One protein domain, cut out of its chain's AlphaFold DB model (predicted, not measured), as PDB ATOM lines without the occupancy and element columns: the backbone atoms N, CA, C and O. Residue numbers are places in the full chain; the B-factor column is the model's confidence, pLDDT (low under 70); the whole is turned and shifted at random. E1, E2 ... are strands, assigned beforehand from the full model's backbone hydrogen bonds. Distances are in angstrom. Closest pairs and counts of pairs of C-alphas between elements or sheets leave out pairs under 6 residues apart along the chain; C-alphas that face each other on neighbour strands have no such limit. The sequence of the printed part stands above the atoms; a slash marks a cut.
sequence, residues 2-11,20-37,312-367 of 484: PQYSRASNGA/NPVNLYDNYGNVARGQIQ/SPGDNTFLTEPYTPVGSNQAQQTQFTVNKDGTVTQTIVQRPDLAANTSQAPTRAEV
ATOM      1  N   PRO A   2      45.308 114.562  61.972       72.25
ATOM      2  CA  PRO A   2      45.877 114.821  63.292       72.25
ATOM      3  C   PRO A   2      45.131 114.008  64.356       72.25
ATOM      4  O   PRO A   2      43.904 113.924  64.339       72.25
ATOM      5  N   GLN A   3      45.882 113.378  65.253       82.69
ATOM      6  CA  GLN A   3      45.346 112.600  66.369       82.69
ATOM      7  C   GLN A   3      44.909 113.491  67.525       82.69
ATOM      8  O   GLN A   3      43.889 113.223  68.151       82.69
ATOM      9  N   TYR A   4      45.652 114.564  67.778       85.75
ATOM     10  CA  TYR A   4      45.385 115.549  68.815       85.75
ATOM     11  C   TYR A   4      44.901 116.848  68.180       85.75
ATOM     12  O   TYR A   4      45.504 117.339  67.223       85.75
ATOM     13  N   SER A   5      43.820 117.407  68.725       85.62
ATOM     14  CA  SER A   5      43.225 118.663  68.258       85.62
ATOM     15  C   SER A   5      43.865 119.893  68.901       85.62
ATOM     16  O   SER A   5      43.816 120.979  68.333       85.62
ATOM     17  N   ARG A   6      44.460 119.731  70.087       86.44
ATOM     18  CA  ARG A   6      45.253 120.755  70.778       86.44
ATOM     19  C   ARG A   6      46.267 120.090  71.707       86.44
ATOM     20  O   ARG A   6      46.030 118.974  72.169       86.44
ATOM     21  N   ALA A   7      47.341 120.789  72.042       84.00
ATOM     22  CA  ALA A   7      48.264 120.410  73.106       84.00
ATOM     23  C   ALA A   7      48.617 121.627  73.973       84.00
ATOM     24  O   ALA A   7      48.677 122.747  73.470       84.00
ATOM     25  N   SER A   8      48.838 121.412  75.270       80.81
ATOM     26  CA  SER A   8      49.252 122.445  76.228       80.81
ATOM     27  C   SER A   8      50.479 122.000  77.014       80.81
ATOM     28  O   SER A   8      50.567 120.829  77.385       80.81
ATOM     29  N   ASN A   9      51.375 122.933  77.325       73.94
ATOM     30  CA  ASN A   9      52.522 122.690  78.196       73.94
ATOM     31  C   ASN A   9      52.186 123.047  79.655       73.94
ATOM     32  O   ASN A   9      51.512 124.047  79.907       73.94
ATOM     33  N   GLY A  10      52.629 122.235  80.614       69.75
ATOM     34  CA  GLY A  10      52.405 122.452  82.044       69.75
ATOM     35  C   GLY A  10      53.502 121.825  82.905       69.75
ATOM     36  O   GLY A  10      54.403 121.166  82.398       69.75
ATOM     37  N   ALA A  11      53.411 121.987  84.230       61.25
ATOM     38  CA  ALA A  11      54.436 121.527  85.180       61.25
ATOM     39  C   ALA A  11      54.743 120.010  85.121       61.25
ATOM     40  O   ALA A  11      55.771 119.572  85.629       61.25
ATOM     41  N   ASN A  20      36.831 112.320  70.994       88.12
ATOM     42  CA  ASN A  20      36.522 110.995  70.471       88.12
ATOM     43  C   ASN A  20      35.003 110.839  70.351       88.12
ATOM     44  O   ASN A  20      34.299 111.079  71.335       88.12
ATOM     45  N   PRO A  21      34.482 110.432  69.182       89.75
ATOM     46  CA  PRO A  21      33.089 110.034  69.075       89.75
ATOM     47  C   PRO A  21      32.858 108.743  69.866       89.75
ATOM     48  O   PRO A  21      33.684 107.829  69.827       89.75
ATOM     49  N   VAL A  22      31.726 108.661  70.559       89.94
ATOM     50  CA  VAL A  22      31.303 107.471  71.306       89.94
ATOM     51  C   VAL A  22      29.946 106.992  70.813       89.94
ATOM     52  O   VAL A  22      29.024 107.787  70.623       89.94
ATOM     53  N   ASN A  23      29.842 105.679  70.613       92.44
ATOM     54  CA  ASN A  23      28.606 104.970  70.307       92.44
ATOM     55  C   ASN A  23      28.475 103.833  71.323       92.44
ATOM     56  O   ASN A  23      29.240 102.869  71.262       92.44
ATOM     57  N   LEU A  24      27.548 103.971  72.266       91.25
ATOM     58  CA  LEU A  24      27.339 103.029  73.361       91.25
ATOM     59  C   LEU A  24      26.026 102.292  73.127       91.25
ATOM     60  O   LEU A  24      25.006 102.931  72.883       91.25
ATOM     61  N   TYR A  25      26.072 100.964  73.167       91.19
ATOM     62  CA  TYR A  25      24.917 100.107  72.922       91.19
ATOM     63  C   TYR A  25      24.498  99.429  74.214       91.19
ATOM     64  O   TYR A  25      25.350  98.953  74.963       91.19
ATOM     65  N   ASP A  26      23.193  99.391  74.468       90.00
ATOM     66  CA  ASP A  26      22.637  98.598  75.558       90.00
ATOM     67  C   ASP A  26      22.254  97.188  75.091       90.00
ATOM     68  O   ASP A  26      22.281  96.863  73.901       90.00
ATOM     69  N   ASN A  27      21.854  96.349  76.045       87.81
ATOM     70  CA  ASN A  27      21.440  94.969  75.785       87.81
ATOM     71  C   ASN A  27      20.151  94.867  74.948       87.81
ATOM     72  O   ASN A  27      19.794  93.777  74.525       87.81
ATOM     73  N   TYR A  28      19.449  95.974  74.702       87.81
ATOM     74  CA  TYR A  28      18.212  96.049  73.921       87.81
ATOM     75  C   TYR A  28      18.452  96.648  72.524       87.81
ATOM     76  O   TYR A  28      17.507  96.882  71.769       87.81
ATOM     77  N   GLY A  29      19.720  96.886  72.165       85.12
ATOM     78  CA  GLY A  29      20.120  97.438  70.875       85.12
ATOM     79  C   GLY A  29      19.869  98.939  70.748       85.12
ATOM     80  O   GLY A  29      20.010  99.485  69.651       85.12
ATOM     81  N   ASN A  30      19.511  99.626  71.837       89.00
ATOM     82  CA  ASN A  30      19.436 101.078  71.826       89.00
ATOM     83  C   ASN A  30      20.844 101.660  71.855       89.00
ATOM     84  O   ASN A  30      21.755 101.116  72.481       89.00
ATOM     85  N   VAL A  31      21.006 102.800  71.193       90.75
ATOM     86  CA  VAL A  31      22.296 103.465  71.051       90.75
ATOM     87  C   VAL A  31      22.257 104.844  71.690       90.75
ATOM     88  O   VAL A  31      21.364 105.643  71.415       90.75
ATOM     89  N   ALA A  32      23.253 105.132  72.518       91.56
ATOM     90  CA  ALA A  32      23.560 106.472  72.985       91.56
ATOM     91  C   ALA A  32      24.786 106.979  72.214       91.56
ATOM     92  O   ALA A  32      25.806 106.290  72.121       91.56
ATOM     93  N   ARG A  33      24.675 108.170  71.618       92.38
ATOM     94  CA  ARG A  33      25.743 108.778  70.810       92.38
ATOM     95  C   ARG A  33      26.202 110.085  71.427       92.38
ATOM     96  O   ARG A  33      25.392 110.846  71.948       92.38
ATOM     97  N   GLY A  34      27.489 110.368  71.301       90.06
ATOM     98  CA  GLY A  34      28.047 111.626  71.765       90.06
ATOM     99  C   GLY A  34      29.531 111.750  71.479       90.06
ATOM    100  O   GLY A  34      30.088 111.054  70.627       90.06
ATOM    101  N   GLN A  35      30.173 112.661  72.198       91.31
ATOM    102  CA  GLN A  35      31.609 112.880  72.129       91.31
ATOM    103  C   GLN A  35      32.166 112.986  73.542       91.31
ATOM    104  O   GLN A  35      31.556 113.618  74.399       91.31
ATOM    105  N   ILE A  36      33.338 112.399  73.760       90.44
ATOM    106  CA  ILE A  36      34.116 112.573  74.988       90.44
ATOM    107  C   ILE A  36      35.418 113.291  74.665       90.44
ATOM    108  O   ILE A  36      36.003 113.103  73.592       90.44
ATOM    109  N   GLN A  37      35.907 114.090  75.605       91.00
ATOM    110  CA  GLN A  37      37.247 114.655  75.516       91.00
ATOM    111  C   GLN A  37      38.213 113.791  76.316       91.00
ATOM    112  O   GLN A  37      37.959 113.472  77.474       91.00
ATOM    113  N   SER A 312      33.539 116.011  84.407       82.75
ATOM    114  CA  SER A 312      32.814 115.307  85.460       82.75
ATOM    115  C   SER A 312      32.054 114.097  84.890       82.75
ATOM    116  O   SER A 312      31.856 114.004  83.674       82.75
ATOM    117  N   PRO A 313      31.576 113.168  85.738       78.00
ATOM    118  CA  PRO A 313      30.668 112.108  85.297       78.00
ATOM    119  C   PRO A 313      29.406 112.644  84.601       78.00
ATOM    120  O   PRO A 313      28.897 112.006  83.684       78.00
ATOM    121  N   GLY A 314      28.927 113.835  84.985       81.06
ATOM    122  CA  GLY A 314      27.781 114.486  84.344       81.06
ATOM    123  C   GLY A 314      28.059 114.892  82.895       81.06
ATOM    124  O   GLY A 314      27.218 114.668  82.031       81.06
ATOM    125  N   ASP A 315      29.263 115.396  82.612       83.88
ATOM    126  CA  ASP A 315      29.675 115.805  81.259       83.88
ATOM    127  C   ASP A 315      29.857 114.610  80.308       83.88
ATOM    128  O   ASP A 315      29.812 114.763  79.091       83.88
ATOM    129  N   ASN A 316      30.058 113.413  80.870       90.56
ATOM    130  CA  ASN A 316      30.294 112.166  80.143       90.56
ATOM    131  C   ASN A 316      29.150 111.160  80.323       90.56
ATOM    132  O   ASN A 316      29.370 109.945  80.296       90.56
ATOM    133  N   THR A 317      27.939 111.670  80.547       91.00
ATOM    134  CA  THR A 317      26.724 110.866  80.653       91.00
ATOM    135  C   THR A 317      25.923 110.923  79.355       91.00
ATOM    136  O   THR A 317      25.621 111.994  78.838       91.00
ATOM    137  N   PHE A 318      25.538 109.753  78.852       92.56
ATOM    138  CA  PHE A 318      24.797 109.583  77.610       92.56
ATOM    139  C   PHE A 318      23.561 108.726  77.861       92.56
ATOM    140  O   PHE A 318      23.640 107.691  78.518       92.56
ATOM    141  N   LEU A 319      22.419 109.148  77.328       93.00
ATOM    142  CA  LEU A 319      21.153 108.434  77.462       93.00
ATOM    143  C   LEU A 319      20.739 107.851  76.116       93.00
ATOM    144  O   LEU A 319      20.886 108.498  75.078       93.00
ATOM    145  N   THR A 320      20.206 106.634  76.141       92.38
ATOM    146  CA  THR A 320      19.504 106.062  74.991       92.38
ATOM    147  C   THR A 320      18.128 106.700  74.819       92.38
ATOM    148  O   THR A 320      17.618 107.388  75.708       92.38
ATOM    149  N   GLU A 321      17.489 106.468  73.673       91.50
ATOM    150  CA  GLU A 321      16.057 106.747  73.535       91.50
ATOM    151  C   GLU A 321      15.245 105.907  74.541       91.50
ATOM    152  O   GLU A 321      15.653 104.787  74.870       91.50
ATOM    153  N   PRO A 322      14.112 106.422  75.056       92.38
ATOM    154  CA  PRO A 322      13.245 105.649  75.936       92.38
ATOM    155  C   PRO A 322      12.743 104.375  75.260       92.38
ATOM    156  O   PRO A 322      12.442 104.363  74.070       92.38
ATOM    157  N   TYR A 323      12.621 103.305  76.035       91.69
ATOM    158  CA  TYR A 323      12.119 102.019  75.572       91.69
ATOM    159  C   TYR A 323      11.376 101.286  76.690       91.69
ATOM    160  O   TYR A 323      11.489 101.618  77.871       91.69
ATOM    161  N   THR A 324      10.598 100.274  76.325       92.06
ATOM    162  CA  THR A 324       9.937  99.372  77.276       92.06
ATOM    163  C   THR A 324      10.437  97.947  77.027       92.06
ATOM    164  O   THR A 324      10.248  97.438  75.924       92.06
ATOM    165  N   PRO A 325      11.088  97.274  77.990       91.50
ATOM    166  CA  PRO A 325      11.432  95.862  77.847       91.50
ATOM    167  C   PRO A 325      10.187  95.002  77.593       91.50
ATOM    168  O   PRO A 325       9.134  95.253  78.180       91.50
ATOM    169  N   VAL A 326      10.297  93.967  76.757       88.88
ATOM    170  CA  VAL A 326       9.219  92.974  76.588       88.88
ATOM    171  C   VAL A 326       8.834  92.395  77.955       88.88
ATOM    172  O   VAL A 326       9.694  91.992  78.732       88.88
ATOM    173  N   GLY A 327       7.533  92.376  78.257       84.00
ATOM    174  CA  GLY A 327       7.009  91.912  79.547       84.00
ATOM    175  C   GLY A 327       7.037  92.955  80.671       84.00
ATOM    176  O   GLY A 327       6.531  92.678  81.756       84.00
ATOM    177  N   SER A 328       7.571  94.157  80.426       87.00
ATOM    178  CA  SER A 328       7.488  95.291  81.350       87.00
ATOM    179  C   SER A 328       6.320  96.216  81.002       87.00
ATOM    180  O   SER A 328       5.995  96.439  79.836       87.00
ATOM    181  N   ASN A 329       5.731  96.817  82.035       87.38
ATOM    182  CA  ASN A 329       4.732  97.882  81.910       87.38
ATOM    183  C   ASN A 329       5.313  99.266  82.234       87.38
ATOM    184  O   ASN A 329       4.558 100.222  82.407       87.38
ATOM    185  N   GLN A 330       6.639  99.381  82.337       89.06
ATOM    186  CA  GLN A 330       7.323 100.619  82.687       89.06
ATOM    187  C   GLN A 330       8.334 101.002  81.604       89.06
ATOM    188  O   GLN A 330       9.180 100.197  81.209       89.06
ATOM    189  N   ALA A 331       8.226 102.238  81.112       89.81
ATOM    190  CA  ALA A 331       9.219 102.822  80.222       89.81
ATOM    191  C   ALA A 331      10.498 103.151  80.999       89.81
ATOM    192  O   ALA A 331      10.454 103.587  82.150       89.81
ATOM    193  N   GLN A 332      11.643 102.966  80.355       93.62
ATOM    194  CA  GLN A 332      12.959 103.203  80.932       93.62
ATOM    195  C   GLN A 332      13.950 103.682  79.866       93.62
ATOM    196  O   GLN A 332      13.695 103.605  78.666       93.62
ATOM    197  N   GLN A 333      15.088 104.197  80.315       93.25
ATOM    198  CA  GLN A 333      16.238 104.554  79.490       93.25
ATOM    199  C   GLN A 333      17.489 103.902  80.053       93.25
ATOM    200  O   GLN A 333      17.605 103.684  81.260       93.25
ATOM    201  N   THR A 334      18.453 103.655  79.177       92.19
ATOM    202  CA  THR A 334      19.788 103.259  79.594       92.19
ATOM    203  C   THR A 334      20.652 104.507  79.687       92.19
ATOM    204  O   THR A 334      20.813 105.241  78.710       92.19
ATOM    205  N   GLN A 335      21.208 104.743  80.870       94.06
ATOM    206  CA  GLN A 335      22.224 105.749  81.120       94.06
ATOM    207  C   GLN A 335      23.597 105.096  81.080       94.06
ATOM    208  O   GLN A 335      23.880 104.169  81.835       94.06
ATOM    209  N   PHE A 336      24.462 105.629  80.231       93.31
ATOM    210  CA  PHE A 336      25.873 105.313  80.215       93.31
ATOM    211  C   PHE A 336      26.667 106.465  80.801       93.31
ATOM    212  O   PHE A 336      26.448 107.614  80.427       93.31
ATOM    213  N   THR A 337      27.633 106.161  81.654       92.19
ATOM    214  CA  THR A 337      28.600 107.139  82.147       92.19
ATOM    215  C   THR A 337      29.999 106.635  81.840       92.19
ATOM    216  O   THR A 337      30.374 105.543  82.262       92.19
ATOM    217  N   VAL A 338      30.768 107.424  81.088       91.12
ATOM    218  CA  VAL A 338      32.173 107.117  80.802       91.12
ATOM    219  C   VAL A 338      33.032 107.717  81.912       91.12
ATOM    220  O   VAL A 338      33.065 108.934  82.103       91.12
ATOM    221  N   ASN A 339      33.711 106.857  82.663       88.88
ATOM    222  CA  ASN A 339      34.535 107.242  83.798       88.88
ATOM    223  C   ASN A 339      35.902 107.774  83.349       88.88
ATOM    224  O   ASN A 339      36.346 107.590  82.214       88.88
ATOM    225  N   LYS A 340      36.607 108.423  84.282       85.44
ATOM    226  CA  LYS A 340      37.910 109.062  84.035       85.44
ATOM    227  C   LYS A 340      38.980 108.086  83.526       85.44
ATOM    228  O   LYS A 340      39.832 108.473  82.726       85.44
ATOM    229  N   ASP A 341      38.922 106.843  83.992       82.19
ATOM    230  CA  ASP A 341      39.808 105.734  83.625       82.19
ATOM    231  C   ASP A 341      39.418 105.049  82.300       82.19
ATOM    232  O   ASP A 341      40.107 104.136  81.854       82.19
ATOM    233  N   GLY A 342      38.337 105.500  81.654       82.25
ATOM    234  CA  GLY A 342      37.826 104.945  80.403       82.25
ATOM    235  C   GLY A 342      36.854 103.776  80.576       82.25
ATOM    236  O   GLY A 342      36.353 103.269  79.574       82.25
ATOM    237  N   THR A 343      36.550 103.355  81.807       87.31
ATOM    238  CA  THR A 343      35.494 102.359  82.049       87.31
ATOM    239  C   THR A 343      34.109 102.954  81.778       87.31
ATOM    240  O   THR A 343      33.909 104.165  81.883       87.31
ATOM    241  N   VAL A 344      33.137 102.113  81.414       89.62
ATOM    242  CA  VAL A 344      31.755 102.538  81.144       89.62
ATOM    243  C   VAL A 344      30.828 101.912  82.175       89.62
ATOM    244  O   VAL A 344      30.757 100.690  82.286       89.62
ATOM    245  N   THR A 345      30.100 102.750  82.905       90.94
ATOM    246  CA  THR A 345      29.048 102.318  83.830       90.94
ATOM    247  C   THR A 345      27.699 102.407  83.130       90.94
ATOM    248  O   THR A 345      27.400 103.427  82.509       90.94
ATOM    249  N   GLN A 346      26.878 101.364  83.249       92.31
ATOM    250  CA  GLN A 346      25.524 101.318  82.701       92.31
ATOM    251  C   GLN A 346      24.499 101.253  83.839       92.31
ATOM    252  O   GLN A 346      24.574 100.366  84.687       92.31
ATOM    253  N   THR A 347      23.520 102.157  83.824       92.25
ATOM    254  CA  THR A 347      22.441 102.228  84.819       92.25
ATOM    255  C   THR A 347      21.096 102.394  84.119       92.25
ATOM    256  O   THR A 347      20.986 103.135  83.146       92.25
ATOM    257  N   ILE A 348      20.053 101.725  84.614       92.06
ATOM    258  CA  ILE A 348      18.688 101.893  84.102       92.06
ATOM    259  C   ILE A 348      17.999 103.045  84.833       92.06
ATOM    260  O   ILE A 348      17.890 103.038  86.059       92.06
ATOM    261  N   VAL A 349      17.500 104.016  84.071       91.75
ATOM    262  CA  VAL A 349      16.695 105.134  84.566       91.75
ATOM    263  C   VAL A 349      15.238 104.863  84.227       91.75
ATOM    264  O   VAL A 349      14.853 104.827  83.060       91.75
ATOM    265  N   GLN A 350      14.418 104.667  85.253       92.06
ATOM    266  CA  GLN A 350      12.982 104.469  85.084       92.06
ATOM    267  C   GLN A 350      12.295 105.782  84.678       92.06
ATOM    268  O   GLN A 350      12.593 106.839  85.233       92.06
ATOM    269  N   ARG A 351      11.351 105.710  83.732       88.44
ATOM    270  CA  ARG A 351      10.588 106.845  83.181       88.44
ATOM    271  C   ARG A 351       9.082 106.656  83.412       88.44
ATOM    272  O   ARG A 351       8.343 106.388  82.467       88.44
ATOM    273  N   PRO A 352       8.604 106.765  84.669       87.31
ATOM    274  CA  PRO A 352       7.181 106.617  84.998       87.31
ATOM    275  C   PRO A 352       6.301 107.724  84.394       87.31
ATOM    276  O   PRO A 352       5.082 107.604  84.373       87.31
ATOM    277  N   ASP A 353       6.916 108.800  83.912       88.31
ATOM    278  CA  ASP A 353       6.279 109.891  83.183       88.31
ATOM    279  C   ASP A 353       5.895 109.523  81.738       88.31
ATOM    280  O   ASP A 353       5.077 110.213  81.131       88.31
ATOM    281  N   LEU A 354       6.455 108.441  81.183       88.31
ATOM    282  CA  LEU A 354       6.167 107.965  79.831       88.31
ATOM    283  C   LEU A 354       5.268 106.725  79.862       88.31
ATOM    284  O   LEU A 354       5.513 105.766  80.593       88.31
ATOM    285  N   ALA A 355       4.244 106.717  79.007       85.56
ATOM    286  CA  ALA A 355       3.401 105.545  78.818       85.56
ATOM    287  C   ALA A 355       4.191 104.423  78.120       85.56
ATOM    288  O   ALA A 355       4.787 104.627  77.057       85.56
ATOM    289  N   ALA A 356       4.175 103.236  78.724       87.00
ATOM    290  CA  ALA A 356       4.839 102.048  78.204       87.00
ATOM    291  C   ALA A 356       4.229 101.573  76.876       87.00
ATOM    292  O   ALA A 356       3.031 101.737  76.642       87.00
ATOM    293  N   ASN A 357       5.049 100.934  76.035       86.06
ATOM    294  CA  ASN A 357       4.636 100.358  74.747       86.06
ATOM    295  C   ASN A 357       4.009 101.388  73.783       86.06
ATOM    296  O   ASN A 357       3.066 101.089  73.049       86.06
ATOM    297  N   THR A 358       4.527 102.617  73.785       88.06
ATOM    298  CA  THR A 358       4.072 103.701  72.902       88.06
ATOM    299  C   THR A 358       5.121 104.042  71.853       88.06
ATOM    300  O   THR A 358       6.262 103.599  71.926       88.06
ATOM    301  N   SER A 359       4.780 104.888  70.879       85.19
ATOM    302  CA  SER A 359       5.767 105.394  69.913       85.19
ATOM    303  C   SER A 359       6.918 106.167  70.570       85.19
ATOM    304  O   SER A 359       7.995 106.231  69.992       85.19
ATOM    305  N   GLN A 360       6.702 106.746  71.759       84.38
ATOM    306  CA  GLN A 360       7.741 107.455  72.516       84.38
ATOM    307  C   GLN A 360       8.621 106.519  73.359       84.38
ATOM    308  O   GLN A 360       9.744 106.885  73.688       84.38
ATOM    309  N   ALA A 361       8.115 105.333  73.705       86.69
ATOM    310  CA  ALA A 361       8.834 104.284  74.421       86.69
ATOM    311  C   ALA A 361       8.453 102.918  73.818       86.69
ATOM    312  O   ALA A 361       7.589 102.217  74.362       86.69
ATOM    313  N   PRO A 362       9.024 102.560  72.652       89.75
ATOM    314  CA  PRO A 362       8.670 101.337  71.950       89.75
ATOM    315  C   PRO A 362       9.112 100.099  72.727       89.75
ATOM    316  O   PRO A 362      10.115 100.107  73.447       89.75
ATOM    317  N   THR A 363       8.376  99.007  72.536       90.50
ATOM    318  CA  THR A 363       8.723  97.712  73.117       90.50
ATOM    319  C   THR A 363      10.006  97.170  72.483       90.50
ATOM    320  O   THR A 363      10.115  97.114  71.254       90.50
ATOM    321  N   ARG A 364      10.977  96.746  73.297       87.81
ATOM    322  CA  ARG A 364      12.234  96.133  72.845       87.81
ATOM    323  C   ARG A 364      12.531  94.834  73.582       87.81
ATOM    324  O   ARG A 364      12.394  94.755  74.800       87.81
ATOM    325  N   ALA A 365      12.959  93.828  72.827       87.44
ATOM    326  CA  ALA A 365      13.508  92.588  73.365       87.44
ATOM    327  C   ALA A 365      15.020  92.734  73.585       87.44
ATOM    328  O   ALA A 365      15.667  93.537  72.908       87.44
ATOM    329  N   GLU A 366      15.581  91.956  74.508       84.19
ATOM    330  CA  GLU A 366      17.035  91.864  74.638       84.19
ATOM    331  C   GLU A 366      17.639  91.212  73.395       84.19
ATOM    332  O   GLU A 366      17.189  90.171  72.910       84.19
ATOM    333  N   VAL A 367      18.687  91.837  72.875       76.38
ATOM    334  CA  VAL A 367      19.427  91.356  71.718       76.38
ATOM    335  C   VAL A 367      20.297  90.193  72.184       76.38
ATOM    336  O   VAL A 367      21.268  90.386  72.909       76.38
TER     337      VAL A 367
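Overview. This is residues 2 to 11, 20 to 37 and 312 to 367 of the 484 residues of an uncharacterized protein of Eikenella corrodens (UniProt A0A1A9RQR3). The hairpin E2 and E3 and the three-stranded sheet E4 E5 E6 make a loose sandwich; residues 4 to 11, of which 6 to 10 belong to E1, stick out beyond one end. The 84 printed residues have six named strands, E1 to E6 in chain order, holding 35 residues, under half: all strand, both sheets antiparallel. It is loose, radius of gyration of the C-alphas 16.2 A, spanning 55 by 22 by 19 A.

Along the chain. E1, residues 6 to 10, begins at C-alpha (45.253, 120.755, 70.778). E2 is residues 20 to 25, E3 31 to 37, 19.2 A long, E4 317 to 319, E5 332 to 338, 19.6 A. E6, 344 to 350, 19.3 A, ends at (12.982, 104.469, 85.084).

Arrangement. E1 pairs with no named strand. In the hairpin E2 and E3, N 22 and O 34 are 2.9 A apart, within hydrogen-bond range. In the meander E4 E5 E6, each strand antiparallel to the one before, so are N 318 and O 336, 2.8 A, and N 335 and O 347, 2.8 A. The closest C-alphas of E3 and E4, Ala 32 and Leu 319, are 5.4 A apart.

Size, cuts and confidence. Residues 12 to 19 and 38 to 311 are cut out, with C-alpha gaps of 25.5 A and 10.9 A. The link E4 to E5 is long. Residues 10 to 11 have pLDDT under 70.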